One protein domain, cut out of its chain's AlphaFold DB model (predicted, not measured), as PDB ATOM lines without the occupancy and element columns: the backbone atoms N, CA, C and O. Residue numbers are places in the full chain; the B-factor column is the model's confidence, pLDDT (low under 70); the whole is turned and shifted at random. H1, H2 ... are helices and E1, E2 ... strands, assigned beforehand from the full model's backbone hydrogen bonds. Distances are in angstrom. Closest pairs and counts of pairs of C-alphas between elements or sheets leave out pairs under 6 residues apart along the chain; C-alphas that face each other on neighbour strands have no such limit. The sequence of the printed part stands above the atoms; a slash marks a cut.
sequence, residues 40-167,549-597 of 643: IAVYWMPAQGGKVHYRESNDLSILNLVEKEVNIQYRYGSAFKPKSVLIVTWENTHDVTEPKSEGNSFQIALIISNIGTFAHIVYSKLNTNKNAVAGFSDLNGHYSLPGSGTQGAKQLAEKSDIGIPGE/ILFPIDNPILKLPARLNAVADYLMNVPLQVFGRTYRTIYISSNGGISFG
ATOM      1  N   ILE A  40     109.947 105.338  78.199       77.25
ATOM      2  CA  ILE A  40     111.267 105.979  78.232       77.25
ATOM      3  C   ILE A  40     111.592 106.445  76.814       77.25
ATOM      4  O   ILE A  40     111.644 105.644  75.880       77.25
ATOM      5  N   ALA A  41     111.813 107.741  76.648       75.19
ATOM      6  CA  ALA A  41     112.340 108.327  75.428       75.19
ATOM      7  C   ALA A  41     113.840 108.566  75.629       75.19
ATOM      8  O   ALA A  41     114.233 109.528  76.273       75.19
ATOM      9  N   VAL A  42     114.690 107.699  75.084       75.31
ATOM     10  CA  VAL A  42     116.146 107.913  75.117       75.31
ATOM     11  C   VAL A  42     116.514 109.030  74.150       75.31
ATOM     12  O   VAL A  42     117.318 109.902  74.462       75.31
ATOM     13  N   TYR A  43     115.905 109.004  72.966       72.56
ATOM     14  CA  TYR A  43     116.161 109.971  71.912       72.56
ATOM     15  C   TYR A  43     115.067 109.894  70.835       72.56
ATOM     16  O   TYR A  43     115.238 109.305  69.769       72.56
ATOM     17  N   TRP A  44     113.890 110.426  71.162       70.00
ATOM     18  CA  TRP A  44     112.669 110.358  70.370       70.00
ATOM     19  C   TRP A  44     112.622 111.414  69.264       70.00
ATOM     20  O   TRP A  44     112.353 112.594  69.503       70.00
ATOM     21  N   MET A  45     112.799 110.958  68.028       67.88
ATOM     22  CA  MET A  45     112.607 111.735  66.799       67.88
ATOM     23  C   MET A  45     112.277 110.801  65.632       67.88
ATOM     24  O   MET A  45     112.608 109.624  65.710       67.88
ATOM     25  N   PRO A  46     111.644 111.258  64.536       63.81
ATOM     26  CA  PRO A  46     111.484 110.423  63.349       63.81
ATOM     27  C   PRO A  46     112.853 109.926  62.868       63.81
ATOM     28  O   PRO A  46     113.661 110.713  62.377       63.81
ATOM     29  N   ALA A  47     113.105 108.626  63.020       65.31
ATOM     30  CA  ALA A  47     114.390 108.026  62.695       65.31
ATOM     31  C   ALA A  47     114.255 107.016  61.551       65.31
ATOM     32  O   ALA A  47     113.305 106.226  61.494       65.31
ATOM     33  N   GLN A  48     115.230 107.033  60.646       65.75
ATOM     34  CA  GLN A  48     115.410 106.025  59.607       65.75
ATOM     35  C   GLN A  48     116.879 105.608  59.489       65.75
ATOM     36  O   GLN A  48     117.799 106.337  59.868       65.75
ATOM     37  N   GLY A  49     117.106 104.425  58.919       66.56
ATOM     38  CA  GLY A  49     118.452 103.862  58.828       66.56
ATOM     39  C   GLY A  49     119.014 103.443  60.192       66.56
ATOM     40  O   GLY A  49     118.288 103.371  61.181       66.56
ATOM     41  N   GLY A  50     120.312 103.140  60.225       72.06
ATOM     42  CA  GLY A  50     121.005 102.674  61.429       72.06
ATOM     43  C   GLY A  50     120.696 101.231  61.820       72.06
ATOM     44  O   GLY A  50     119.950 100.516  61.143       72.06
ATOM     45  N   LYS A  51     121.318 100.785  62.911       77.25
ATOM     46  CA  LYS A  51     121.051  99.486  63.533       77.25
ATOM     47  C   LYS A  51     120.680  99.703  64.987       77.25
ATOM     48  O   LYS A  51     121.311 100.491  65.680       77.25
ATOM     49  N   VAL A  52     119.676  98.966  65.447       79.88
ATOM     50  CA  VAL A  52     119.347  98.905  66.869       79.88
ATOM     51  C   VAL A  52     119.632  97.506  67.366       79.88
ATOM     52  O   VAL A  52     119.149  96.520  66.798       79.88
ATOM     53  N   HIS A  53     120.450  97.456  68.404       82.81
ATOM     54  CA  HIS A  53     120.934  96.258  69.054       82.81
ATOM     55  C   HIS A  53     120.425  96.237  70.483       82.81
ATOM     56  O   HIS A  53     120.407  97.267  71.144       82.81
ATOM     57  N   TYR A  54     120.036  95.065  70.971       84.38
ATOM     58  CA  TYR A  54     119.716  94.897  72.379       84.38
ATOM     59  C   TYR A  54     120.146  93.527  72.892       84.38
ATOM     60  O   TYR A  54     120.166  92.540  72.144       84.38
ATOM     61  N   ARG A  55     120.516  93.483  74.172       85.00
ATOM     62  CA  ARG A  55     120.932  92.273  74.881       85.00
ATOM     63  C   ARG A  55     120.716  92.447  76.381       85.00
ATOM     64  O   ARG A  55     121.191  93.415  76.964       85.00
ATOM     65  N   GLU A  56     120.061  91.477  77.012       87.12
ATOM     66  CA  GLU A  56     120.167  91.300  78.461       87.12
ATOM     67  C   GLU A  56     121.461  90.536  78.759       87.12
ATOM     68  O   GLU A  56     121.698  89.460  78.205       87.12
ATOM     69  N   SER A  57     122.324  91.116  79.590       85.00
ATOM     70  CA  SER A  57     123.583  90.516  80.014       85.00
ATOM     71  C   SER A  57     123.614  90.310  81.526       85.00
ATOM     72  O   SER A  57     123.162  91.146  82.309       85.00
ATOM     73  N   ASN A  58     124.176  89.175  81.920       86.56
ATOM     74  CA  ASN A  58     124.564  88.829  83.282       86.56
ATOM     75  C   ASN A  58     126.088  88.617  83.383       86.56
ATOM     76  O   ASN A  58     126.562  87.968  84.315       86.56
ATOM     77  N   ASP A  59     126.849  89.138  82.413       84.56
ATOM     78  CA  ASP A  59     128.306  89.038  82.396       84.56
ATOM     79  C   ASP A  59     128.896  89.782  83.596       84.56
ATOM     80  O   ASP A  59     128.605  90.955  83.833       84.56
ATOM     81  N   LEU A  60     129.776  89.105  84.336       75.44
ATOM     82  CA  LEU A  60     130.321  89.623  85.590       75.44
ATOM     83  C   LEU A  60     131.099  90.939  85.408       75.44
ATOM     84  O   LEU A  60     131.104  91.773  86.306       75.44
ATOM     85  N   SER A  61     131.735  91.151  84.252       70.25
ATOM     86  CA  SER A  61     132.433  92.403  83.928       70.25
ATOM     87  C   SER A  61     131.473  93.592  83.837       70.25
ATOM     88  O   SER A  61     131.734  94.629  84.442       70.25
ATOM     89  N   ILE A  62     130.348  93.422  83.135       75.62
ATOM     90  CA  ILE A  62     129.308  94.446  82.974       75.62
ATOM     91  C   ILE A  62     128.610  94.687  84.311       75.62
ATOM     92  O   ILE A  62     128.436  95.837  84.704       75.62
ATOM     93  N   LEU A  63     128.276  93.618  85.040       80.38
ATOM     94  CA  LEU A  63     127.667  93.718  86.367       80.38
ATOM     95  C   LEU A  63     128.563  94.483  87.347       80.38
ATOM     96  O   LEU A  63     128.077  95.380  88.023       80.38
ATOM     97  N   ASN A  64     129.867  94.198  87.385       70.00
ATOM     98  CA  ASN A  64     130.802  94.921  88.251       70.00
ATOM     99  C   ASN A  64     130.939  96.404  87.873       70.00
ATOM    100  O   ASN A  64     131.171  97.229  88.756       70.00
ATOM    101  N   LEU A  65     130.830  96.743  86.584       69.31
ATOM    102  CA  LEU A  65     130.886  98.128  86.116       69.31
ATOM    103  C   LEU A  65     129.673  98.920  86.619       69.31
ATOM    104  O   LEU A  65     129.845  99.906  87.330       69.31
ATOM    105  N   VAL A  66     128.457  98.436  86.340       74.06
ATOM    106  CA  VAL A  66     127.228  99.117  86.785       74.06
ATOM    107  C   VAL A  66     127.051  99.073  88.304       74.06
ATOM    108  O   VAL A  66     126.439  99.965  88.881       74.06
ATOM    109  N   GLU A  67     127.592  98.048  88.974       74.38
ATOM    110  CA  GLU A  67     127.608  97.970  90.432       74.38
ATOM    111  C   GLU A  67     128.377  99.148  91.027       74.38
ATOM    112  O   GLU A  67     127.885  99.800  91.947       74.38
ATOM    113  N   LYS A  68     129.587  99.406  90.519       63.00
ATOM    114  CA  LYS A  68     130.419 100.512  90.991       63.00
ATOM    115  C   LYS A  68     129.751 101.848  90.709       63.00
ATOM    116  O   LYS A  68     129.649 102.647  91.630       63.00
ATOM    117  N   GLU A  69     129.251 102.034  89.489       66.12
ATOM    118  CA  GLU A  69     128.620 103.287  89.074       66.12
ATOM    119  C   GLU A  69     127.447 103.649  89.995       66.12
ATOM    120  O   GLU A  69     127.463 104.676  90.665       66.12
ATOM    121  N   VAL A  70     126.478 102.743  90.163       67.06
ATOM    122  CA  VAL A  70     125.303 103.011  91.009       67.06
ATOM    123  C   VAL A  70     125.685 103.189  92.483       67.06
ATOM    124  O   VAL A  70     125.122 104.048  93.162       67.06
ATOM    125  N   ASN A  71     126.635 102.403  93.007       62.56
ATOM    126  CA  ASN A  71     127.056 102.538  94.405       62.56
ATOM    127  C   ASN A  71     127.758 103.872  94.694       62.56
ATOM    128  O   ASN A  71     127.604 104.389  95.803       62.56
ATOM    129  N   ILE A  72     128.519 104.401  93.732       56.16
ATOM    130  CA  ILE A  72     129.199 105.694  93.844       56.16
ATOM    131  C   ILE A  72     128.164 106.819  93.777       56.16
ATOM    132  O   ILE A  72     128.066 107.603  94.719       56.16
ATOM    133  N   GLN A  73     127.342 106.845  92.724       58.69
ATOM    134  CA  GLN A  73     126.423 107.958  92.463       58.69
ATOM    135  C   GLN A  73     125.313 108.070  93.518       58.69
ATOM    136  O   GLN A  73     125.004 109.159  93.988       58.69
ATOM    137  N   TYR A  74     124.765 106.940  93.975       57.16
ATOM    138  CA  TYR A  74     123.697 106.912  94.985       57.16
ATOM    139  C   TYR A  74     124.208 106.617  96.407       57.16
ATOM    140  O   TYR A  74     123.418 106.326  97.304       57.16
ATOM    141  N   ARG A  75     125.532 106.664  96.630       62.22
ATOM    142  CA  ARG A  75     126.189 106.470  97.941       62.22
ATOM    143  C   ARG A  75     125.780 105.185  98.686       62.22
ATOM    144  O   ARG A  75     125.821 105.124  99.913       62.22
ATOM    145  N   TYR A  76     125.445 104.116  97.961       52.69
ATOM    146  CA  TYR A  76     125.126 102.805  98.551       52.69
ATOM    147  C   TYR A  76     126.362 102.054  99.085       52.69
ATOM    148  O   TYR A  76     126.230 100.998  99.716       52.69
ATOM    149  N   GLY A  77     127.571 102.569  98.834       55.53
ATOM    150  CA  GLY A  77     128.835 101.971  99.263       55.53
ATOM    151  C   GLY A  77     129.133 100.665  98.523       55.53
ATOM    152  O   GLY A  77     129.822 100.668  97.511       55.53
ATOM    153  N   SER A  78     128.623  99.540  99.031       69.88
ATOM    154  CA  SER A  78     128.687  98.221  98.364       69.88
ATOM    155  C   SER A  78     127.380  97.420  98.455       69.88
ATOM    156  O   SER A  78     127.344  96.226  98.141       69.88
ATOM    157  N   ALA A  79     126.301  98.065  98.913       73.25
ATOM    158  CA  ALA A  79     125.017  97.416  99.151       73.25
ATOM    159  C   ALA A  79     124.246  97.139  97.853       73.25
ATOM    160  O   ALA A  79     123.500  96.158  97.781       73.25
ATOM    161  N   PHE A  80     124.426  97.967  96.817       81.50
ATOM    162  CA  PHE A  80     123.799  97.727  95.525       81.50
ATOM    163  C   PHE A  80     124.493  96.570  94.813       81.50
ATOM    164  O   PHE A  80     125.709  96.583  94.647       81.50
ATOM    165  N   LYS A  81     123.703  95.574  94.393       88.06
ATOM    166  CA  LYS A  81     124.158  94.397  93.642       88.06
ATOM    167  C   LYS A  81     123.252  94.161  92.431       88.06
ATOM    168  O   LYS A  81     122.093  93.773  92.622       88.06
ATOM    169  N   PRO A  82     123.722  94.399  91.199       89.62
ATOM    170  CA  PRO A  82     122.934  94.188  89.990       89.62
ATOM    171  C   PRO A  82     122.793  92.687  89.693       89.62
ATOM    172  O   PRO A  82     123.716  91.902  89.900       89.62
ATOM    173  N   LYS A  83     121.621  92.275  89.208       91.69
ATOM    174  CA  LYS A  83     121.328  90.900  88.771       91.69
ATOM    175  C   LYS A  83     121.523  90.720  87.275       91.69
ATOM    176  O   LYS A  83     122.064  89.708  86.840       91.69
ATOM    177  N   SER A  84     121.025  91.676  86.503       91.50
ATOM    178  CA  SER A  84     121.155  91.713  85.055       91.50
ATOM    179  C   SER A  84     121.087  93.158  84.581       91.50
ATOM    180  O   SER A  84     120.596  94.044  85.286       91.50
ATOM    181  N   VAL A  85     121.626  93.393  83.390       89.12
ATOM    182  CA  VAL A  85     121.562  94.683  82.708       89.12
ATOM    183  C   VAL A  85     121.021  94.442  81.313       89.12
ATOM    184  O   VAL A  85     121.578  93.648  80.555       89.12
ATOM    185  N   LEU A  86     119.940  95.126  80.964       88.06
ATOM    186  CA  LEU A  86     119.460  95.165  79.595       88.06
ATOM    187  C   LEU A  86     120.066  96.374  78.891       88.06
ATOM    188  O   LEU A  86     119.762  97.514  79.224       88.06
ATOM    189  N   ILE A  87     120.897  96.105  77.895       87.31
ATOM    190  CA  ILE A  87     121.580  97.114  77.093       87.31
ATOM    191  C   ILE A  87     120.837  97.252  75.769       87.31
ATOM    192  O   ILE A  87     120.587  96.247  75.099       87.31
ATOM    193  N   VAL A  88     120.511  98.484  75.377       86.00
ATOM    194  CA  VAL A  88     119.945  98.818  74.065       86.00
ATOM    195  C   VAL A  88     120.781  99.923  73.430       86.00
ATOM    196  O   VAL A  88     120.922 100.995  74.010       86.00
ATOM    197  N   THR A  89     121.319  99.673  72.239       85.25
ATOM    198  CA  THR A  89     122.160 100.612  71.485       85.25
ATOM    199  C   THR A  89     121.528 100.940  70.152       85.25
ATOM    200  O   THR A  89     121.178 100.044  69.380       85.25
ATOM    201  N   TRP A  90     121.464 102.231  69.859       86.00
ATOM    202  CA  TRP A  90     121.147 102.772  68.550       86.00
ATOM    203  C   TRP A  90     122.454 103.232  67.920       86.00
ATOM    204  O   TRP A  90     123.128 104.108  68.448       86.00
ATOM    205  N   GLU A  91     122.827 102.607  66.810       83.50
ATOM    206  CA  GLU A  91     124.056 102.890  66.077       83.50
ATOM    207  C   GLU A  91     123.708 103.535  64.735       83.50
ATOM    208  O   GLU A  91     122.967 102.958  63.928       83.50
ATOM    209  N   ASN A  92     124.284 104.711  64.480       78.88
ATOM    210  CA  ASN A  92     124.169 105.426  63.211       78.88
ATOM    211  C   ASN A  92     122.705 105.629  62.762       78.88
ATOM    212  O   ASN A  92     122.338 105.319  61.628       78.88
ATOM    213  N   THR A  93     121.841 106.082  63.671       78.81
ATOM    214  CA  THR A  93     120.426 106.390  63.385       78.81
ATOM    215  C   THR A  93     120.272 107.832  62.901       78.81
ATOM    216  O   THR A  93     120.909 108.727  63.447       78.81
ATOM    217  N   HIS A  94     119.459 108.088  61.871       73.81
ATOM    218  CA  HIS A  94     119.400 109.408  61.220       73.81
ATOM    219  C   HIS A  94     117.992 109.990  61.224       73.81
ATOM    220  O   HIS A  94     117.011 109.245  61.157       73.81
ATOM    221  N   ASP A  95     117.903 111.319  61.183       70.81
ATOM    222  CA  ASP A  95     116.657 112.021  60.885       70.81
ATOM    223  C   ASP A  95     116.114 111.624  59.501       70.81
ATOM    224  O   ASP A  95     116.851 111.518  58.513       70.81
ATOM    225  N   VAL A  96     114.796 111.447  59.407       66.88
ATOM    226  CA  VAL A  96     114.102 111.211  58.132       66.88
ATOM    227  C   VAL A  96     114.311 112.359  57.139       66.88
ATOM    228  O   VAL A  96     114.368 112.133  55.928       66.88
ATOM    229  N   THR A  97     114.445 113.581  57.648       66.06
ATOM    230  CA  THR A  97     114.622 114.806  56.865       66.06
ATOM    231  C   THR A  97     116.068 115.035  56.412       66.06
ATOM    232  O   THR A  97     116.281 115.747  55.431       66.06
ATOM    233  N   GLU A  98     117.056 114.380  57.040       69.12
ATOM    234  CA  GLU A  98     118.490 114.578  56.766       69.12
ATOM    235  C   GLU A  98     119.270 113.252  56.533       69.12
ATOM    236  O   GLU A  98     120.294 113.001  57.173       69.12
ATOM    237  N   PRO A  99     118.866 112.402  55.561       61.72
ATOM    238  CA  PRO A  99     119.414 111.048  55.351       61.72
ATOM    239  C   PRO A  99     120.881 110.959  54.897       61.72
ATOM    240  O   PRO A  99     121.393 109.855  54.730       61.72
ATOM    241  N   LYS A 100     121.541 112.089  54.610       62.53
ATOM    242  CA  LYS A 100     122.938 112.142  54.131       62.53
ATOM    243  C   LYS A 100     123.939 112.577  55.212       62.53
ATOM    244  O   LYS A 100     125.097 112.812  54.885       62.53
ATOM    245  N   SER A 101     123.488 112.747  56.452       66.00
ATOM    246  CA  SER A 101     124.336 113.111  57.590       66.00
ATOM    247  C   SER A 101     125.008 111.877  58.195       66.00
ATOM    248  O   SER A 101     124.560 110.753  57.977       66.00
ATOM    249  N   GLU A 102     126.090 112.071  58.949       71.56
ATOM    250  CA  GLU A 102     126.564 111.034  59.867       71.56
ATOM    251  C   GLU A 102     125.504 110.829  60.961       71.56
ATOM    252  O   GLU A 102     125.047 111.800  61.566       71.56
ATOM    253  N   GLY A 103     125.089 109.591  61.219       75.25
ATOM    254  CA  GLY A 103     124.009 109.292  62.157       75.25
ATOM    255  C   GLY A 103     124.397 109.455  63.621       75.25
ATOM    256  O   GLY A 103     125.562 109.631  63.973       75.25
ATOM    257  N   ASN A 104     123.389 109.386  64.481       81.25
ATOM    258  CA  ASN A 104     123.514 109.456  65.928       81.25
ATOM    259  C   ASN A 104     123.769 108.065  66.518       81.25
ATOM    260  O   ASN A 104     123.151 107.081  66.089       81.25
ATOM    261  N   SER A 105     124.627 108.019  67.535       83.94
ATOM    262  CA  SER A 105     124.953 106.822  68.305       83.94
ATOM    263  C   SER A 105     124.744 107.074  69.796       83.94
ATOM    264  O   SER A 105     125.359 107.967  70.380       83.94
ATOM    265  N   PHE A 106     123.862 106.293  70.411       85.06
ATOM    266  CA  PHE A 106     123.493 106.415  71.822       85.06
ATOM    267  C   PHE A 106     123.024 105.070  72.378       85.06
ATOM    268  O   PHE A 106     122.681 104.146  71.632       85.06
ATOM    269  N   GLN A 107     123.008 104.950  73.701       86.56
ATOM    270  CA  GLN A 107     122.693 103.708  74.392       86.56
ATOM    271  C   GLN A 107     121.937 103.972  75.692       86.56
ATOM    272  O   GLN A 107     122.074 105.022  76.310       86.56
ATOM    273  N   ILE A 108     121.126 102.998  76.097       88.31
ATOM    274  CA  ILE A 108     120.562 102.919  77.443       88.31
ATOM    275  C   ILE A 108     120.882 101.553  78.049       88.31
ATOM    276  O   ILE A 108     120.751 100.520  77.385       88.31
ATOM    277  N   ALA A 109     121.275 101.550  79.317       89.19
ATOM    278  CA  ALA A 109     121.388 100.369  80.150       89.19
ATOM    279  C   ALA A 109     120.328 100.418  81.259       89.19
ATOM    280  O   ALA A 109     120.334 101.297  82.118       89.19
ATOM    281  N   LEU A 110     119.404  99.458  81.232       89.44
ATOM    282  CA  LEU A 110     118.422  99.236  82.289       89.44
ATOM    283  C   LEU A 110     119.007  98.230  83.281       89.44
ATOM    284  O   LEU A 110     119.140  97.042  82.977       89.44
ATOM    285  N   ILE A 111     119.395  98.722  84.452       89.25
ATOM    286  CA  ILE A 111     120.105  97.980  85.490       89.25
ATOM    287  C   ILE A 111     119.081  97.436  86.487       89.25
ATOM    288  O   ILE A 111     118.368  98.196  87.145       89.25
ATOM    289  N   ILE A 112     119.025  96.111  86.619       91.06
ATOM    290  CA  ILE A 112     118.023  95.411  87.425       91.06
ATOM    291  C   ILE A 112     118.673  94.882  88.705       91.06
ATOM    292  O   ILE A 112     119.622  94.100  88.641       91.06
ATOM    293  N   SER A 113     118.146  95.246  89.877       89.75
ATOM    294  CA  SER A 113     118.605  94.753  91.185       89.75
ATOM    295  C   SER A 113     117.434  94.346  92.094       89.75
ATOM    296  O   SER A 113     116.267  94.422  91.724       89.75
ATOM    297  N   ASN A 114     117.752  93.855  93.295       83.81
ATOM    298  CA  ASN A 114     116.791  93.636  94.378       83.81
ATOM    299  C   ASN A 114     116.368  94.930  95.078       83.81
ATOM    300  O   ASN A 114     115.274  94.972  95.628       83.81
ATOM    301  N   ILE A 115     117.259  95.923  95.135       81.44
ATOM    302  CA  ILE A 115     117.054  97.129  95.952       81.44
ATOM    303  C   ILE A 115     116.590  98.342  95.138       81.44
ATOM    304  O   ILE A 115     116.248  99.364  95.720       81.44
ATOM    305  N   GLY A 116     116.577  98.226  93.809       82.56
ATOM    306  CA  GLY A 116     116.104  99.268  92.907       82.56
ATOM    307  C   GLY A 116     116.356  98.933  91.441       82.56
ATOM    308  O   GLY A 116     117.059  97.968  91.120       82.56
ATOM    309  N   THR A 117     115.775  99.740  90.559       85.25
ATOM    310  CA  THR A 117     115.981  99.657  89.111       85.25
ATOM    311  C   THR A 117     116.487 100.998  88.606       85.25
ATOM    312  O   THR A 117     115.909 102.028  88.939       85.25
ATOM    313  N   PHE A 118     117.533 100.987  87.780       85.56
ATOM    314  CA  PHE A 118     118.160 102.209  87.275       85.56
ATOM    315  C   PHE A 118     118.184 102.239  85.745       85.56
ATOM    316  O   PHE A 118     118.306 101.200  85.099       85.56
ATOM    317  N   ALA A 119     118.074 103.432  85.172       85.38
ATOM    318  CA  ALA A 119     118.247 103.710  83.756       85.38
ATOM    319  C   ALA A 119     119.478 104.596  83.568       85.38
ATOM    320  O   ALA A 119     119.463 105.761  83.957       85.38
ATOM    321  N   HIS A 120     120.522 104.038  82.956       84.31
ATOM    322  CA  HIS A 120     121.737 104.755  82.578       84.31
ATOM    323  C   HIS A 120     121.690 105.066  81.085       84.31
ATOM    324  O   HIS A 120     121.676 104.152  80.263       84.31
ATOM    325  N   ILE A 121     121.599 106.341  80.732       84.19
ATOM    326  CA  ILE A 121     121.540 106.835  79.357       84.19
ATOM    327  C   ILE A 121     122.916 107.387  78.992       84.19
ATOM    328  O   ILE A 121     123.453 108.202  79.730       84.19
ATOM    329  N   VAL A 122     123.459 106.968  77.848       83.06
ATOM    330  CA  VAL A 122     124.790 107.359  77.366       83.06
ATOM    331  C   VAL A 122     124.689 107.875  75.931       83.06
ATOM    332  O   VAL A 122     124.317 107.141  75.006       83.06
ATOM    333  N   TYR A 123     125.035 109.143  75.728       82.38
ATOM    334  CA  TYR A 123     125.089 109.793  74.422       82.38
ATOM    335  C   TYR A 123     126.535 109.855  73.917       82.38
ATOM    336  O   TYR A 123     127.281 110.764  74.256       82.38
ATOM    337  N   SER A 124     126.922 108.906  73.059       74.81
ATOM    338  CA  SER A 124     128.276 108.849  72.483       74.81
ATOM    339  C   SER A 124     128.471 109.847  71.334       74.81
ATOM    340  O   SER A 124     129.477 110.549  71.279       74.81
ATOM    341  N   LYS A 125     127.507 109.944  70.405       76.06
ATOM    342  CA  LYS A 125     127.588 110.857  69.253       76.06
ATOM    343  C   LYS A 125     126.211 111.378  68.847       76.06
ATOM    344  O   LYS A 125     125.366 110.604  68.404       76.06
ATOM    345  N   LEU A 126     126.002 112.695  68.933       76.62
ATOM    346  CA  LEU A 126     124.767 113.374  68.511       76.62
ATOM    347  C   LEU A 126     125.063 114.413  67.414       76.62
ATOM    348  O   LEU A 126     125.331 115.577  67.702       76.62
ATOM    349  N   ASN A 127     124.995 113.990  66.151       73.50
ATOM    350  CA  ASN A 127     125.284 114.817  64.977       73.50
ATOM    351  C   ASN A 127     124.080 115.641  64.495       73.50
ATOM    352  O   ASN A 127     124.243 116.793  64.101       73.50
ATOM    353  N   THR A 128     122.874 115.059  64.493       68.88
ATOM    354  CA  THR A 128     121.639 115.718  64.020       68.88
ATOM    355  C   THR A 128     120.530 115.539  65.038       68.88
ATOM    356  O   THR A 128     120.267 114.417  65.451       68.88
ATOM    357  N   ASN A 129     119.908 116.626  65.506       66.38
ATOM    358  CA  ASN A 129     119.100 116.540  66.727       66.38
ATOM    359  C   ASN A 129     117.987 117.587  66.887       66.38
ATOM    360  O   ASN A 129     117.603 117.941  68.002       66.38
ATOM    361  N   LYS A 130     117.430 118.084  65.780       62.78
ATOM    362  CA  LYS A 130     116.403 119.135  65.815       62.78
ATOM    363  C   LYS A 130     115.126 118.646  66.502       62.78
ATOM    364  O   LYS A 130     114.442 117.766  65.992       62.78
ATOM    365  N   ASN A 131     114.766 119.284  67.618       59.88
ATOM    366  CA  ASN A 131     113.567 118.979  68.407       59.88
ATOM    367  C   ASN A 131     113.519 117.531  68.928       59.88
ATOM    368  O   ASN A 131     112.434 117.015  69.200       59.88
ATOM    369  N   ALA A 132     114.673 116.865  69.050       66.44
ATOM    370  CA  ALA A 132     114.740 115.519  69.605       66.44
ATOM    371  C   ALA A 132     114.331 115.545  71.083       66.44
ATOM    372  O   ALA A 132     114.819 116.370  71.860       66.44
ATOM    373  N   VAL A 133     113.427 114.645  71.463       67.94
ATOM    374  CA  VAL A 133     112.896 114.564  72.826       67.94
ATOM    375  C   VAL A 133     113.563 113.421  73.583       67.94
ATOM    376  O   VAL A 133     113.712 112.333  73.049       67.94
ATOM    377  N   ALA A 134     113.924 113.632  74.840       72.75
ATOM    378  CA  ALA A 134     114.519 112.636  75.707       72.75
ATOM    379  C   ALA A 134     113.981 112.834  77.133       72.75
ATOM    380  O   ALA A 134     113.844 113.973  77.579       72.75
ATOM    381  N   GLY A 135     113.626 111.751  77.822       70.56
ATOM    382  CA  GLY A 135     112.973 111.792  79.127       70.56
ATOM    383  C   GLY A 135     112.062 110.595  79.420       70.56
ATOM    384  O   GLY A 135     112.130 109.554  78.765       70.56
ATOM    385  N   PHE A 136     111.179 110.763  80.400       74.31
ATOM    386  CA  PHE A 136     110.290 109.734  80.942       74.31
ATOM    387  C   PHE A 136     108.834 110.205  80.932       74.31
ATOM    388  O   PHE A 136     108.565 111.383  81.140       74.31
ATOM    389  N   SER A 137     107.873 109.311  80.705       68.69
ATOM    390  CA  SER A 137     106.446 109.637  80.833       68.69
ATOM    391  C   SER A 137     105.645 108.448  81.340       68.69
ATOM    392  O   SER A 137     105.865 107.318  80.907       68.69
ATOM    393  N   ASP A 138     104.689 108.715  82.224       64.44
ATOM    394  CA  ASP A 138     103.727 107.744  82.734       64.44
ATOM    395  C   ASP A 138     102.308 108.355  82.827       64.44
ATOM    396  O   ASP A 138     101.996 109.377  82.212       64.44
ATOM    397  N   LEU A 139     101.403 107.694  83.560       59.28
ATOM    398  CA  LEU A 139     100.044 108.193  83.806       59.28
ATOM    399  C   LEU A 139      99.991 109.414  84.740       59.28
ATOM    400  O   LEU A 139      98.984 110.128  84.732       59.28
ATOM    401  N   ASN A 140     101.020 109.609  85.559       55.75
ATOM    402  CA  ASN A 140     101.078 110.597  86.627       55.75
ATOM    403  C   ASN A 140     101.818 111.873  86.195       55.75
ATOM    404  O   ASN A 140     101.536 112.939  86.741       55.75
ATOM    405  N   GLY A 141     102.691 111.799  85.187       54.56
ATOM    406  CA  GLY A 141     103.451 112.941  84.695       54.56
ATOM    407  C   GLY A 141     104.417 112.620  83.553       54.56
ATOM    408  O   GLY A 141     104.389 111.557  82.929       54.56
ATOM    409  N   HIS A 142     105.264 113.598  83.241       62.78
ATOM    410  CA  HIS A 142     106.386 113.440  82.323       62.78
ATOM    411  C   HIS A 142     107.574 114.271  82.811       62.78
ATOM    412  O   HIS A 142     107.382 115.370  83.319       62.78
ATOM    413  N   TYR A 143     108.778 113.753  82.602       62.75
ATOM    414  CA  TYR A 143     110.052 114.405  82.882       62.75
ATOM    415  C   TYR A 143     110.843 114.507  81.579       62.75
ATOM    416  O   TYR A 143     110.922 113.530  80.834       62.75
ATOM    417  N   SER A 144     111.420 115.671  81.283       63.56
ATOM    418  CA  SER A 144     112.239 115.885  80.080       63.56
ATOM    419  C   SER A 144     113.675 116.197  80.471       63.56
ATOM    420  O   SER A 144     113.911 117.018  81.352       63.56
ATOM    421  N   LEU A 145     114.633 115.586  79.778       64.75
ATOM    422  CA  LEU A 145     116.053 115.832  80.003       64.75
ATOM    423  C   LEU A 145     116.435 117.292  79.678       64.75
ATOM    424  O   LEU A 145     115.872 117.891  78.753       64.75
ATOM    425  N   PRO A 146     117.414 117.886  80.382       59.44
ATOM    426  CA  PRO A 146     117.817 119.271  80.156       59.44
ATOM    427  C   PRO A 146     118.258 119.551  78.709       59.44
ATOM    428  O   PRO A 146     119.193 118.947  78.198       59.44
ATOM    429  N   GLY A 147     117.639 120.535  78.046       57.28
ATOM    430  CA  GLY A 147     117.935 120.870  76.639       57.28
ATOM    431  C   GLY A 147     117.221 119.986  75.608       57.28
ATOM    432  O   GLY A 147     117.339 120.222  74.403       57.28
ATOM    433  N   SER A 148     116.430 119.015  76.069       61.94
ATOM    434  CA  SER A 148     115.546 118.217  75.231       61.94
ATOM    435  C   SER A 148     114.473 119.064  74.533       61.94
ATOM    436  O   SER A 148     113.989 120.060  75.072       61.94
ATOM    437  N   GLY A 149     114.098 118.680  73.311       56.28
ATOM    438  CA  GLY A 149     113.041 119.330  72.538       56.28
ATOM    439  C   GLY A 149     113.412 120.707  71.975       56.28
ATOM    440  O   GLY A 149     112.546 121.413  71.465       56.28
ATOM    441  N   THR A 150     114.691 121.085  72.035       55.88
ATOM    442  CA  THR A 150     115.222 122.326  71.456       55.88
ATOM    443  C   THR A 150     115.887 122.077  70.095       55.88
ATOM    444  O   THR A 150     116.089 120.935  69.677       55.88
ATOM    445  N   GLN A 151     116.266 123.143  69.377       54.50
ATOM    446  CA  GLN A 151     117.044 123.024  68.132       54.50
ATOM    447  C   GLN A 151     118.485 122.520  68.353       54.50
ATOM    448  O   GLN A 151     119.172 122.244  67.373       54.50
ATOM    449  N   GLY A 152     118.940 122.401  69.607       54.66
ATOM    450  CA  GLY A 152     120.312 122.051  69.960       54.66
ATOM    451  C   GLY A 152     120.391 120.919  70.974       54.66
ATOM    452  O   GLY A 152     121.012 121.091  72.019       54.66
ATOM    453  N   ALA A 153     119.855 119.733  70.662       54.25
ATOM    454  CA  ALA A 153     120.039 118.549  71.517       54.25
ATOM    455  C   ALA A 153     121.509 118.074  71.616       54.25
ATOM    456  O   ALA A 153     121.785 117.056  72.241       54.25
ATOM    457  N   LYS A 154     122.468 118.833  71.061       54.53
ATOM    458  CA  LYS A 154     123.905 118.681  71.302       54.53
ATOM    459  C   LYS A 154     124.204 118.947  72.781       54.53
ATOM    460  O   LYS A 154     125.045 118.275  73.355       54.53
ATOM    461  N   GLN A 155     123.383 119.788  73.419       63.84
ATOM    462  CA  GLN A 155     123.390 119.989  74.864       63.84
ATOM    463  C   GLN A 155     123.177 118.699  75.668       63.84
ATOM    464  O   GLN A 155     123.650 118.634  76.791       63.84
ATOM    465  N   LEU A 156     122.492 117.676  75.135       69.00
ATOM    466  CA  LEU A 156     122.338 116.401  75.851       69.00
ATOM    467  C   LEU A 156     123.672 115.658  75.974       69.00
ATOM    468  O   LEU A 156     123.896 115.016  76.986       69.00
ATOM    469  N   ALA A 157     124.564 115.779  74.985       69.31
ATOM    470  CA  ALA A 157     125.917 115.220  75.052       69.31
ATOM    471  C   ALA A 157     126.875 116.072  75.912       69.31
ATOM    472  O   ALA A 157     127.937 115.605  76.294       69.31
ATOM    473  N   GLU A 158     126.506 117.320  76.207       65.88
ATOM    474  CA  GLU A 158     127.321 118.275  76.974       65.88
ATOM    475  C   GLU A 158     126.871 118.387  78.448       65.88
ATOM    476  O   GLU A 158     127.555 119.006  79.257       65.88
ATOM    477  N   LYS A 159     125.719 117.808  78.816       65.94
ATOM    478  CA  LYS A 159     125.143 117.843  80.173       65.94
ATOM    479  C   LYS A 159     125.181 116.469  80.837       65.94
ATOM    480  O   LYS A 159     125.337 115.460  80.158       65.94
ATOM    481  N   SER A 160     125.026 116.451  82.159       66.81
ATOM    482  CA  SER A 160     124.998 115.236  82.976       66.81
ATOM    483  C   SER A 160     124.353 115.501  84.337       66.81
ATOM    484  O   SER A 160     124.405 116.633  84.816       66.81
ATOM    485  N   ASP A 161     123.777 114.470  84.955       61.16
ATOM    486  CA  ASP A 161     123.374 114.444  86.372       61.16
ATOM    487  C   ASP A 161     124.420 113.759  87.284       61.16
ATOM    488  O   ASP A 161     124.391 113.954  88.494       61.16
ATOM    489  N   ILE A 162     125.371 113.016  86.707       56.78
ATOM    490  CA  ILE A 162     126.428 112.267  87.414       56.78
ATOM    491  C   ILE A 162     127.840 112.839  87.209       56.78
ATOM    492  O   ILE A 162     128.832 112.250  87.639       56.78
ATOM    493  N   GLY A 163     127.950 113.987  86.537       53.78
ATOM    494  CA  GLY A 163     129.218 114.688  86.308       53.78
ATOM    495  C   GLY A 163     130.049 114.170  85.127       53.78
ATOM    496  O   GLY A 163     131.161 114.654  84.925       53.78
ATOM    497  N   ILE A 164     129.519 113.239  84.325       58.41
ATOM    498  CA  ILE A 164     130.157 112.736  83.099       58.41
ATOM    499  C   ILE A 164     129.370 113.254  81.887       58.41
ATOM    500  O   ILE A 164     128.233 112.824  81.683       58.41
ATOM    501  N   PRO A 165     129.926 114.172  81.069       64.19
ATOM    502  CA  PRO A 165     129.206 114.760  79.939       64.19
ATOM    503  C   PRO A 165     128.575 113.709  79.017       64.19
ATOM    504  O   PRO A 165     129.247 112.787  78.556       64.19
ATOM    505  N   GLY A 166     127.276 113.854  78.752       70.56
ATOM    506  CA  GLY A 166     126.518 112.941  77.901       70.56
ATOM    507  C   GLY A 166     125.976 111.704  78.610       70.56
ATOM    508  O   GLY A 166     125.325 110.886  77.956       70.56
ATOM    509  N   GLU A 167     126.193 111.569  79.918       76.50
ATOM    510  CA  GLU A 167     125.662 110.468  80.714       76.50
ATOM    511  C   GLU A 167     124.617 110.926  81.726       76.50
ATOM    512  O   GLU A 167     124.796 111.945  82.401       76.50
ATOM    513  N   ILE A 549     132.539 105.065  77.112       51.78
ATOM    514  CA  ILE A 549     132.301 103.647  76.827       51.78
ATOM    515  C   ILE A 549     130.802 103.384  76.650       51.78
ATOM    516  O   ILE A 549     130.047 103.324  77.615       51.78
ATOM    517  N   LEU A 550     130.380 103.108  75.416       58.84
ATOM    518  CA  LEU A 550     129.183 102.303  75.186       58.84
ATOM    519  C   LEU A 550     129.434 100.903  75.781       58.84
ATOM    520  O   LEU A 550     130.453 100.280  75.472       58.84
ATOM    521  N   PHE A 551     128.520 100.374  76.598       64.50
ATOM    522  CA  PHE A 551     128.570  98.992  77.077       64.50
ATOM    523  C   PHE A 551     128.792  98.040  75.885       64.50
ATOM    524  O   PHE A 551     128.048  98.132  74.899       64.50
ATOM    525  N   PRO A 552     129.783  97.130  75.948       59.88
ATOM    526  CA  PRO A 552     130.124  96.265  74.826       59.88
ATOM    527  C   PRO A 552     128.958  95.332  74.480       59.88
ATOM    528  O   PRO A 552     128.411  94.643  75.344       59.88
ATOM    529  N   ILE A 553     128.591  95.286  73.197       59.78
ATOM    530  CA  ILE A 553     127.591  94.348  72.668       59.78
ATOM    531  C   ILE A 553     128.316  93.265  71.873       59.78
ATOM    532  O   ILE A 553     128.329  93.257  70.642       59.78
ATOM    533  N   ASP A 554     128.904  92.310  72.586       57.88
ATOM    534  CA  ASP A 554     129.335  91.059  71.970       57.88
ATOM    535  C   ASP A 554     128.094  90.184  71.715       57.88
ATOM    536  O   ASP A 554     127.296  89.952  72.627       57.88
ATOM    537  N   ASN A 555     127.920  89.696  70.479       58.47
ATOM    538  CA  ASN A 555     126.812  88.824  70.038       58.47
ATOM    539  C   ASN A 555     125.383  89.402  70.236       58.47
ATOM    540  O   ASN A 555     124.641  88.939  71.107       58.47
ATOM    541  N   PRO A 556     124.934  90.377  69.417       62.41
ATOM    542  CA  PRO A 556     123.588  90.955  69.526       62.41
ATOM    543  C   PRO A 556     122.472  89.937  69.215       62.41
ATOM    544  O   PRO A 556     122.555  89.209  68.224       62.41
ATOM    545  N   ILE A 557     121.401  89.935  70.021       58.34
ATOM    546  CA  ILE A 557     120.318  88.927  69.969       58.34
ATOM    547  C   ILE A 557     119.349  89.170  68.797       58.34
ATOM    548  O   ILE A 557     118.827  88.217  68.219       58.34
ATOM    549  N   LEU A 558     119.122  90.427  68.398       62.72
ATOM    550  CA  LEU A 558     118.264  90.756  67.257       62.72
ATOM    551  C   LEU A 558     118.619  92.129  66.667       62.72
ATOM    552  O   LEU A 558     119.054  93.029  67.383       62.72
ATOM    553  N   LYS A 559     118.423  92.289  65.352       63.62
ATOM    554  CA  LYS A 559     118.521  93.573  64.639       63.62
ATOM    555  C   LYS A 559     117.116  94.021  64.248       63.62
ATOM    556  O   LYS A 559     116.433  93.302  63.519       63.62
ATOM    557  N   LEU A 560     116.701  95.206  64.686       65.62
ATOM    558  CA  LEU A 560     115.495  95.849  64.159       65.62
ATOM    559  C   LEU A 560     115.696  96.188  62.667       65.62
ATOM    560  O   LEU A 560     116.780  96.638  62.283       65.62
ATOM    561  N   PRO A 561     114.693  95.973  61.795       61.19
ATOM    562  CA  PRO A 561     114.793  96.366  60.396       61.19
ATOM    563  C   PRO A 561     114.865  97.894  60.278       61.19
ATOM    564  O   PRO A 561     114.152  98.599  60.987       61.19
ATOM    565  N   ALA A 562     115.663  98.401  59.332       58.22
ATOM    566  CA  ALA A 562     115.820  99.831  59.031       58.22
ATOM    567  C   ALA A 562     114.583 100.429  58.321       58.22
ATOM    568  O   ALA A 562     114.673 101.006  57.239       58.22
ATOM    569  N   ARG A 563     113.395 100.219  58.894       63.19
ATOM    570  CA  ARG A 563     112.121 100.796  58.455       63.19
ATOM    571  C   ARG A 563     111.746 101.924  59.409       63.19
ATOM    572  O   ARG A 563     112.075 101.857  60.589       63.19
ATOM    573  N   LEU A 564     111.030 102.922  58.893       61.97
ATOM    574  CA  LEU A 564     110.552 104.057  59.680       61.97
ATOM    575  C   LEU A 564     109.807 103.571  60.933       61.97
ATOM    576  O   LEU A 564     108.784 102.896  60.814       61.97
ATOM    577  N   ASN A 565     110.328 103.929  62.108       62.97
ATOM    578  CA  ASN A 565     109.761 103.600  63.418       62.97
ATOM    579  C   ASN A 565     109.458 102.097  63.620       62.97
ATOM    580  O   ASN A 565     108.438 101.743  64.203       62.97
ATOM    581  N   ALA A 566     110.317 101.194  63.134       64.56
ATOM    582  CA  ALA A 566     110.225  99.767  63.455       64.56
ATOM    583  C   ALA A 566     110.225  99.530  64.976       64.56
ATOM    584  O   ALA A 566     111.006 100.167  65.682       64.56
ATOM    585  N   VAL A 567     109.392  98.599  65.452       73.00
ATOM    586  CA  VAL A 567     109.262  98.209  66.867       73.00
ATOM    587  C   VAL A 567     109.509  96.707  67.012       73.00
ATOM    588  O   VAL A 567     109.095  95.931  66.149       73.00
ATOM    589  N   ALA A 568     110.174  96.305  68.092       73.94
ATOM    590  CA  ALA A 568     110.396  94.915  68.483       73.94
ATOM    591  C   ALA A 568     109.980  94.723  69.939       73.94
ATOM    592  O   ALA A 568     110.261  95.575  70.781       73.94
ATOM    593  N   ASP A 569     109.329  93.605  70.233       81.38
ATOM    594  CA  ASP A 569     109.071  93.162  71.593       81.38
ATOM    595  C   ASP A 569     110.213  92.276  72.104       81.38
ATOM    596  O   ASP A 569     110.811  91.490  71.367       81.38
ATOM    597  N   TYR A 570     110.533  92.411  73.387       82.00
ATOM    598  CA  TYR A 570     111.506  91.564  74.062       82.00
ATOM    599  C   TYR A 570     110.953  91.084  75.398       82.00
ATOM    600  O   TYR A 570     110.437  91.872  76.194       82.00
ATOM    601  N   LEU A 571     111.073  89.777  75.636       84.44
ATOM    602  CA  LEU A 571     110.733  89.134  76.897       84.44
ATOM    603  C   LEU A 571     112.003  89.013  77.748       84.44
ATOM    604  O   LEU A 571     112.896  88.238  77.414       84.44
ATOM    605  N   MET A 572     112.067  89.781  78.834       84.19
ATOM    606  CA  MET A 572     113.202  89.799  79.759       84.19
ATOM    607  C   MET A 572     113.227  88.537  80.628       84.19
ATOM    608  O   MET A 572     112.178  88.019  81.027       84.19
ATOM    609  N   ASN A 573     114.429  88.069  80.965       84.62
ATOM    610  CA  ASN A 573     114.628  86.950  81.885       84.62
ATOM    611  C   ASN A 573     114.339  87.370  83.328       84.62
ATOM    612  O   ASN A 573     113.709  86.623  84.083       84.62
ATOM    613  N   VAL A 574     114.777  88.575  83.705       85.69
ATOM    614  CA  VAL A 574     114.497  89.175  85.011       85.69
ATOM    615  C   VAL A 574     113.423  90.258  84.851       85.69
ATOM    616  O   VAL A 574     113.561  91.133  83.998       85.69
ATOM    617  N   PRO A 575     112.327  90.223  85.636       86.19
ATOM    618  CA  PRO A 575     111.316  91.271  85.581       86.19
ATOM    619  C   PRO A 575     111.887  92.610  86.065       86.19
ATOM    620  O   PRO A 575     112.577  92.663  87.082       86.19
ATOM    621  N   LEU A 576     111.540  93.678  85.354       85.25
ATOM    622  CA  LEU A 576     111.949  95.055  85.620       85.25
ATOM    623  C   LEU A 576     110.835  95.782  86.377       85.25
ATOM    624  O   LEU A 576     109.666  95.642  86.010       85.25
ATOM    625  N   GLN A 577     111.175  96.572  87.393       84.00
ATOM    626  CA  GLN A 577     110.220  97.478  88.032       84.00
ATOM    627  C   GLN A 577     110.386  98.885  87.469       84.00
ATOM    628  O   GLN A 577     111.484  99.431  87.475       84.00
ATOM    629  N   VAL A 578     109.290  99.446  86.964       78.50
ATOM    630  CA  VAL A 578     109.241 100.790  86.387       78.50
ATOM    631  C   VAL A 578     107.998 101.496  86.915       78.50
ATOM    632  O   VAL A 578     106.890 100.978  86.760       78.50
ATOM    633  N   PHE A 579     108.175 102.651  87.552       75.56
ATOM    634  CA  PHE A 579     107.116 103.445  88.187       75.56
ATOM    635  C   PHE A 579     106.179 102.610  89.084       75.56
ATOM    636  O   PHE A 579     104.957 102.614  88.924       75.56
ATOM    637  N   GLY A 580     106.772 101.786  89.956       73.88
ATOM    638  CA  GLY A 580     106.083 100.868  90.873       73.88
ATOM    639  C   GLY A 580     105.360  99.680  90.243       73.88
ATOM    640  O   GLY A 580     104.752  98.871  90.946       73.88
ATOM    641  N   ARG A 581     105.429  99.521  88.919       81.56
ATOM    642  CA  ARG A 581     104.824  98.394  88.205       81.56
ATOM    643  C   ARG A 581     105.891  97.452  87.678       81.56
ATOM    644  O   ARG A 581     106.931  97.865  87.177       81.56
ATOM    645  N   THR A 582     105.613  96.157  87.768       86.38
ATOM    646  CA  THR A 582     106.537  95.118  87.306       86.38
ATOM    647  C   THR A 582     106.205  94.703  85.877       86.38
ATOM    648  O   THR A 582     105.089  94.264  85.596       86.38
ATOM    649  N   TYR A 583     107.197  94.755  84.994       86.62
ATOM    650  CA  TYR A 583     107.079  94.401  83.585       86.62
ATOM    651  C   TYR A 583     108.039  93.270  83.216       86.62
ATOM    652  O   TYR A 583     109.161  93.181  83.710       86.62
ATOM    653  N   ARG A 584     107.586  92.382  82.327       87.00
ATOM    654  CA  ARG A 584     108.413  91.315  81.728       87.00
ATOM    655  C   ARG A 584     108.644  91.510  80.239       87.00
ATOM    656  O   ARG A 584     109.615  90.989  79.706       87.00
ATOM    657  N   THR A 585     107.759  92.254  79.591       84.00
ATOM    658  CA  THR A 585     107.824  92.537  78.164       84.00
ATOM    659  C   THR A 585     108.052  94.022  77.967       84.00
ATOM    660  O   THR A 585     107.348  94.844  78.562       84.00
ATOM    661  N   ILE A 586     109.026  94.337  77.125       84.81
ATOM    662  CA  ILE A 586     109.331  95.696  76.687       84.81
ATOM    663  C   ILE A 586     109.178  95.791  75.178       84.81
ATOM    664  O   ILE A 586     109.342  94.797  74.471       84.81
ATOM    665  N   TYR A 587     108.915  96.994  74.692       81.56
ATOM    666  CA  TYR A 587     108.824  97.288  73.271       81.56
ATOM    667  C   TYR A 587     109.852  98.356  72.927       81.56
ATOM    668  O   TYR A 587     109.767  99.477  73.421       81.56
ATOM    669  N   ILE A 588     110.827  98.000  72.096       80.31
ATOM    670  CA  ILE A 588     111.925  98.871  71.678       80.31
ATOM    671  C   ILE A 588     111.624  99.378  70.276       80.31
ATOM    672  O   ILE A 588     111.379  98.592  69.359       80.31
ATOM    673  N   SER A 589     111.682 100.691  70.101       77.38
ATOM    674  CA  SER A 589     111.510 101.348  68.818       77.38
ATOM    675  C   SER A 589     112.845 101.813  68.238       77.38
ATOM    676  O   SER A 589     113.749 102.273  68.938       77.38
ATOM    677  N   SER A 590     112.953 101.755  66.913       73.50
ATOM    678  CA  SER A 590     114.085 102.293  66.144       73.50
ATOM    679  C   SER A 590     114.288 103.801  66.305       73.50
ATOM    680  O   SER A 590     115.375 104.300  66.045       73.50
ATOM    681  N   ASN A 591     113.265 104.510  66.783       69.62
ATOM    682  CA  ASN A 591     113.272 105.949  67.010       69.62
ATOM    683  C   ASN A 591     113.658 106.366  68.439       69.62
ATOM    684  O   ASN A 591     113.269 107.444  68.864       69.62
ATOM    685  N   GLY A 592     114.340 105.503  69.198       72.88
ATOM    686  CA  GLY A 592     114.820 105.823  70.549       72.88
ATOM    687  C   GLY A 592     113.761 105.750  71.656       72.88
ATOM    688  O   GLY A 592     114.011 106.230  72.760       72.88
ATOM    689  N   GLY A 593     112.585 105.178  71.383       77.31
ATOM    690  CA  GLY A 593     111.521 104.976  72.369       77.31
ATOM    691  C   GLY A 593     111.445 103.555  72.922       77.31
ATOM    692  O   GLY A 593     111.556 102.590  72.167       77.31
ATOM    693  N   ILE A 594     111.184 103.432  74.221       80.31
ATOM    694  CA  ILE A 594     110.909 102.169  74.913       80.31
ATOM    695  C   ILE A 594     109.565 102.288  75.634       80.31
ATOM    696  O   ILE A 594     109.367 103.229  76.398       80.31
ATOM    697  N   SER A 595     108.648 101.340  75.431       80.06
ATOM    698  CA  SER A 595     107.409 101.246  76.217       80.06
ATOM    699  C   SER A 595     107.265  99.923  76.945       80.06
ATOM    700  O   SER A 595     107.818  98.895  76.544       80.06
ATOM    701  N   PHE A 596     106.489  99.958  78.023       80.38
ATOM    702  CA  PHE A 596     106.270  98.816  78.900       80.38
ATOM    703  C   PHE A 596     104.805  98.380  78.854       80.38
ATOM    704  O   PHE A 596     103.904  99.205  78.800       80.38
ATOM    705  N   GLY A 597     104.535  97.076  78.859       73.12
ATOM    706  CA  GLY A 597     103.166  96.538  78.906       73.12
ATOM    707  C   GLY A 597     102.401  96.559  77.576       73.12
ATOM    708  O   GLY A 597     101.854  95.527  77.201       73.12
TER     709      GLY A 597
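AT A GLANCE: This is residues 40 to 167 and 549 to 597 of the 643 residues of an uncharacterized protein of Onchocerca ochengi (UniProt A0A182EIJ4). Two antiparallel sheets stand face to face as a sandwich, one of six strands, E7 E6 E1 E10 E9 E8, the other of four, E2 E3 E4 E5, with strands 15 degrees from those across. Helix H1 crosses the side of the four-stranded sheet that is turned away from the larger sheet, and short H2 grazes the four-stranded sheet. The 177 printed residues include two named helices and ten named strands, in chain order E1 E2 H1 E3 E4 E5 E6 E7 H2 E8 E9 E10; the class is mostly strand. The whole is compact, with a radius of gyration of the C-alphas of 15.6 A and spans of 46 by 35 by 32 A.

HOW THE PARTS SIT: The larger, strongly twisted sheet runs from edge strand E7, residues 142 to 144, through E6, 133 to 137, E1, 40 to 44, E10, 593 to 596, and E9, 581 to 589, to edge strand E8, 567 to 578. Within hydrogen-bond range are N 143 and O 136 at 2.8 A, N 41 and O 135 at 2.8 A, N 40 and O 594 at 2.8 A, N 589 and O 593 at 2.8 A, and N 570 and O 586 at 2.9 A. E8, E9 and E10 form a meander, each the antiparallel neighbour of the one before. The other sheet, also strongly twisted, runs E2, residues 51 to 57, E3, 82 to 95, E4, 104 to 113, and E5, 117 to 125; E3, E4 and E5 form a second meander. Its pairs include N 53 and O 89 at 2.9 A, N 88 and O 108 at 2.9 A, and N 109 and O 120 at 2.8 A. Between the sheets, the closest C-alphas of E4 and E8, Ile 112 and Leu 576, are 6.3 A apart. H1, residues 60 to 73, is on the four-stranded sheet at a height of 9.2 A, across the strands at 88 degrees to E3 on the local plane; Leu 63 and Pro 82 have their closest C-alphas, 6.0 A apart. H2, residues 154 to 158, only grazes that sheet; its closest C-alpha to E5 is Ala 157, 5.5 A from Tyr 123. In H1 and H2 every O i to N i+4 pair is within hydrogen-bond range.

IN THESE COORDINATES: E1 begins at C-alpha 40 (111.267, 105.979, 78.232), and E10 ends at C-alpha 596 (106.270, 98.816, 78.900). E3 spans 34.7 A, E4 29.6 A, E5 25.6 A and H1 20.0 A. E3 bends by 60 degrees at residue 92, E8 by 112 degrees at 574, and E9 by 79 degrees at 584.

THE WHOLE: The farthest C-alphas, Ala 79 and Lys 100, are 47.4 A apart. Residues 168 to 548 are not printed, and C-alphas 167 and 549 are 10.3 A apart across this cut. Of the links printed whole, none is long. Mean pLDDT of the printed part is 72.7; residues under 70 include 137 to 165 and 549 to 566.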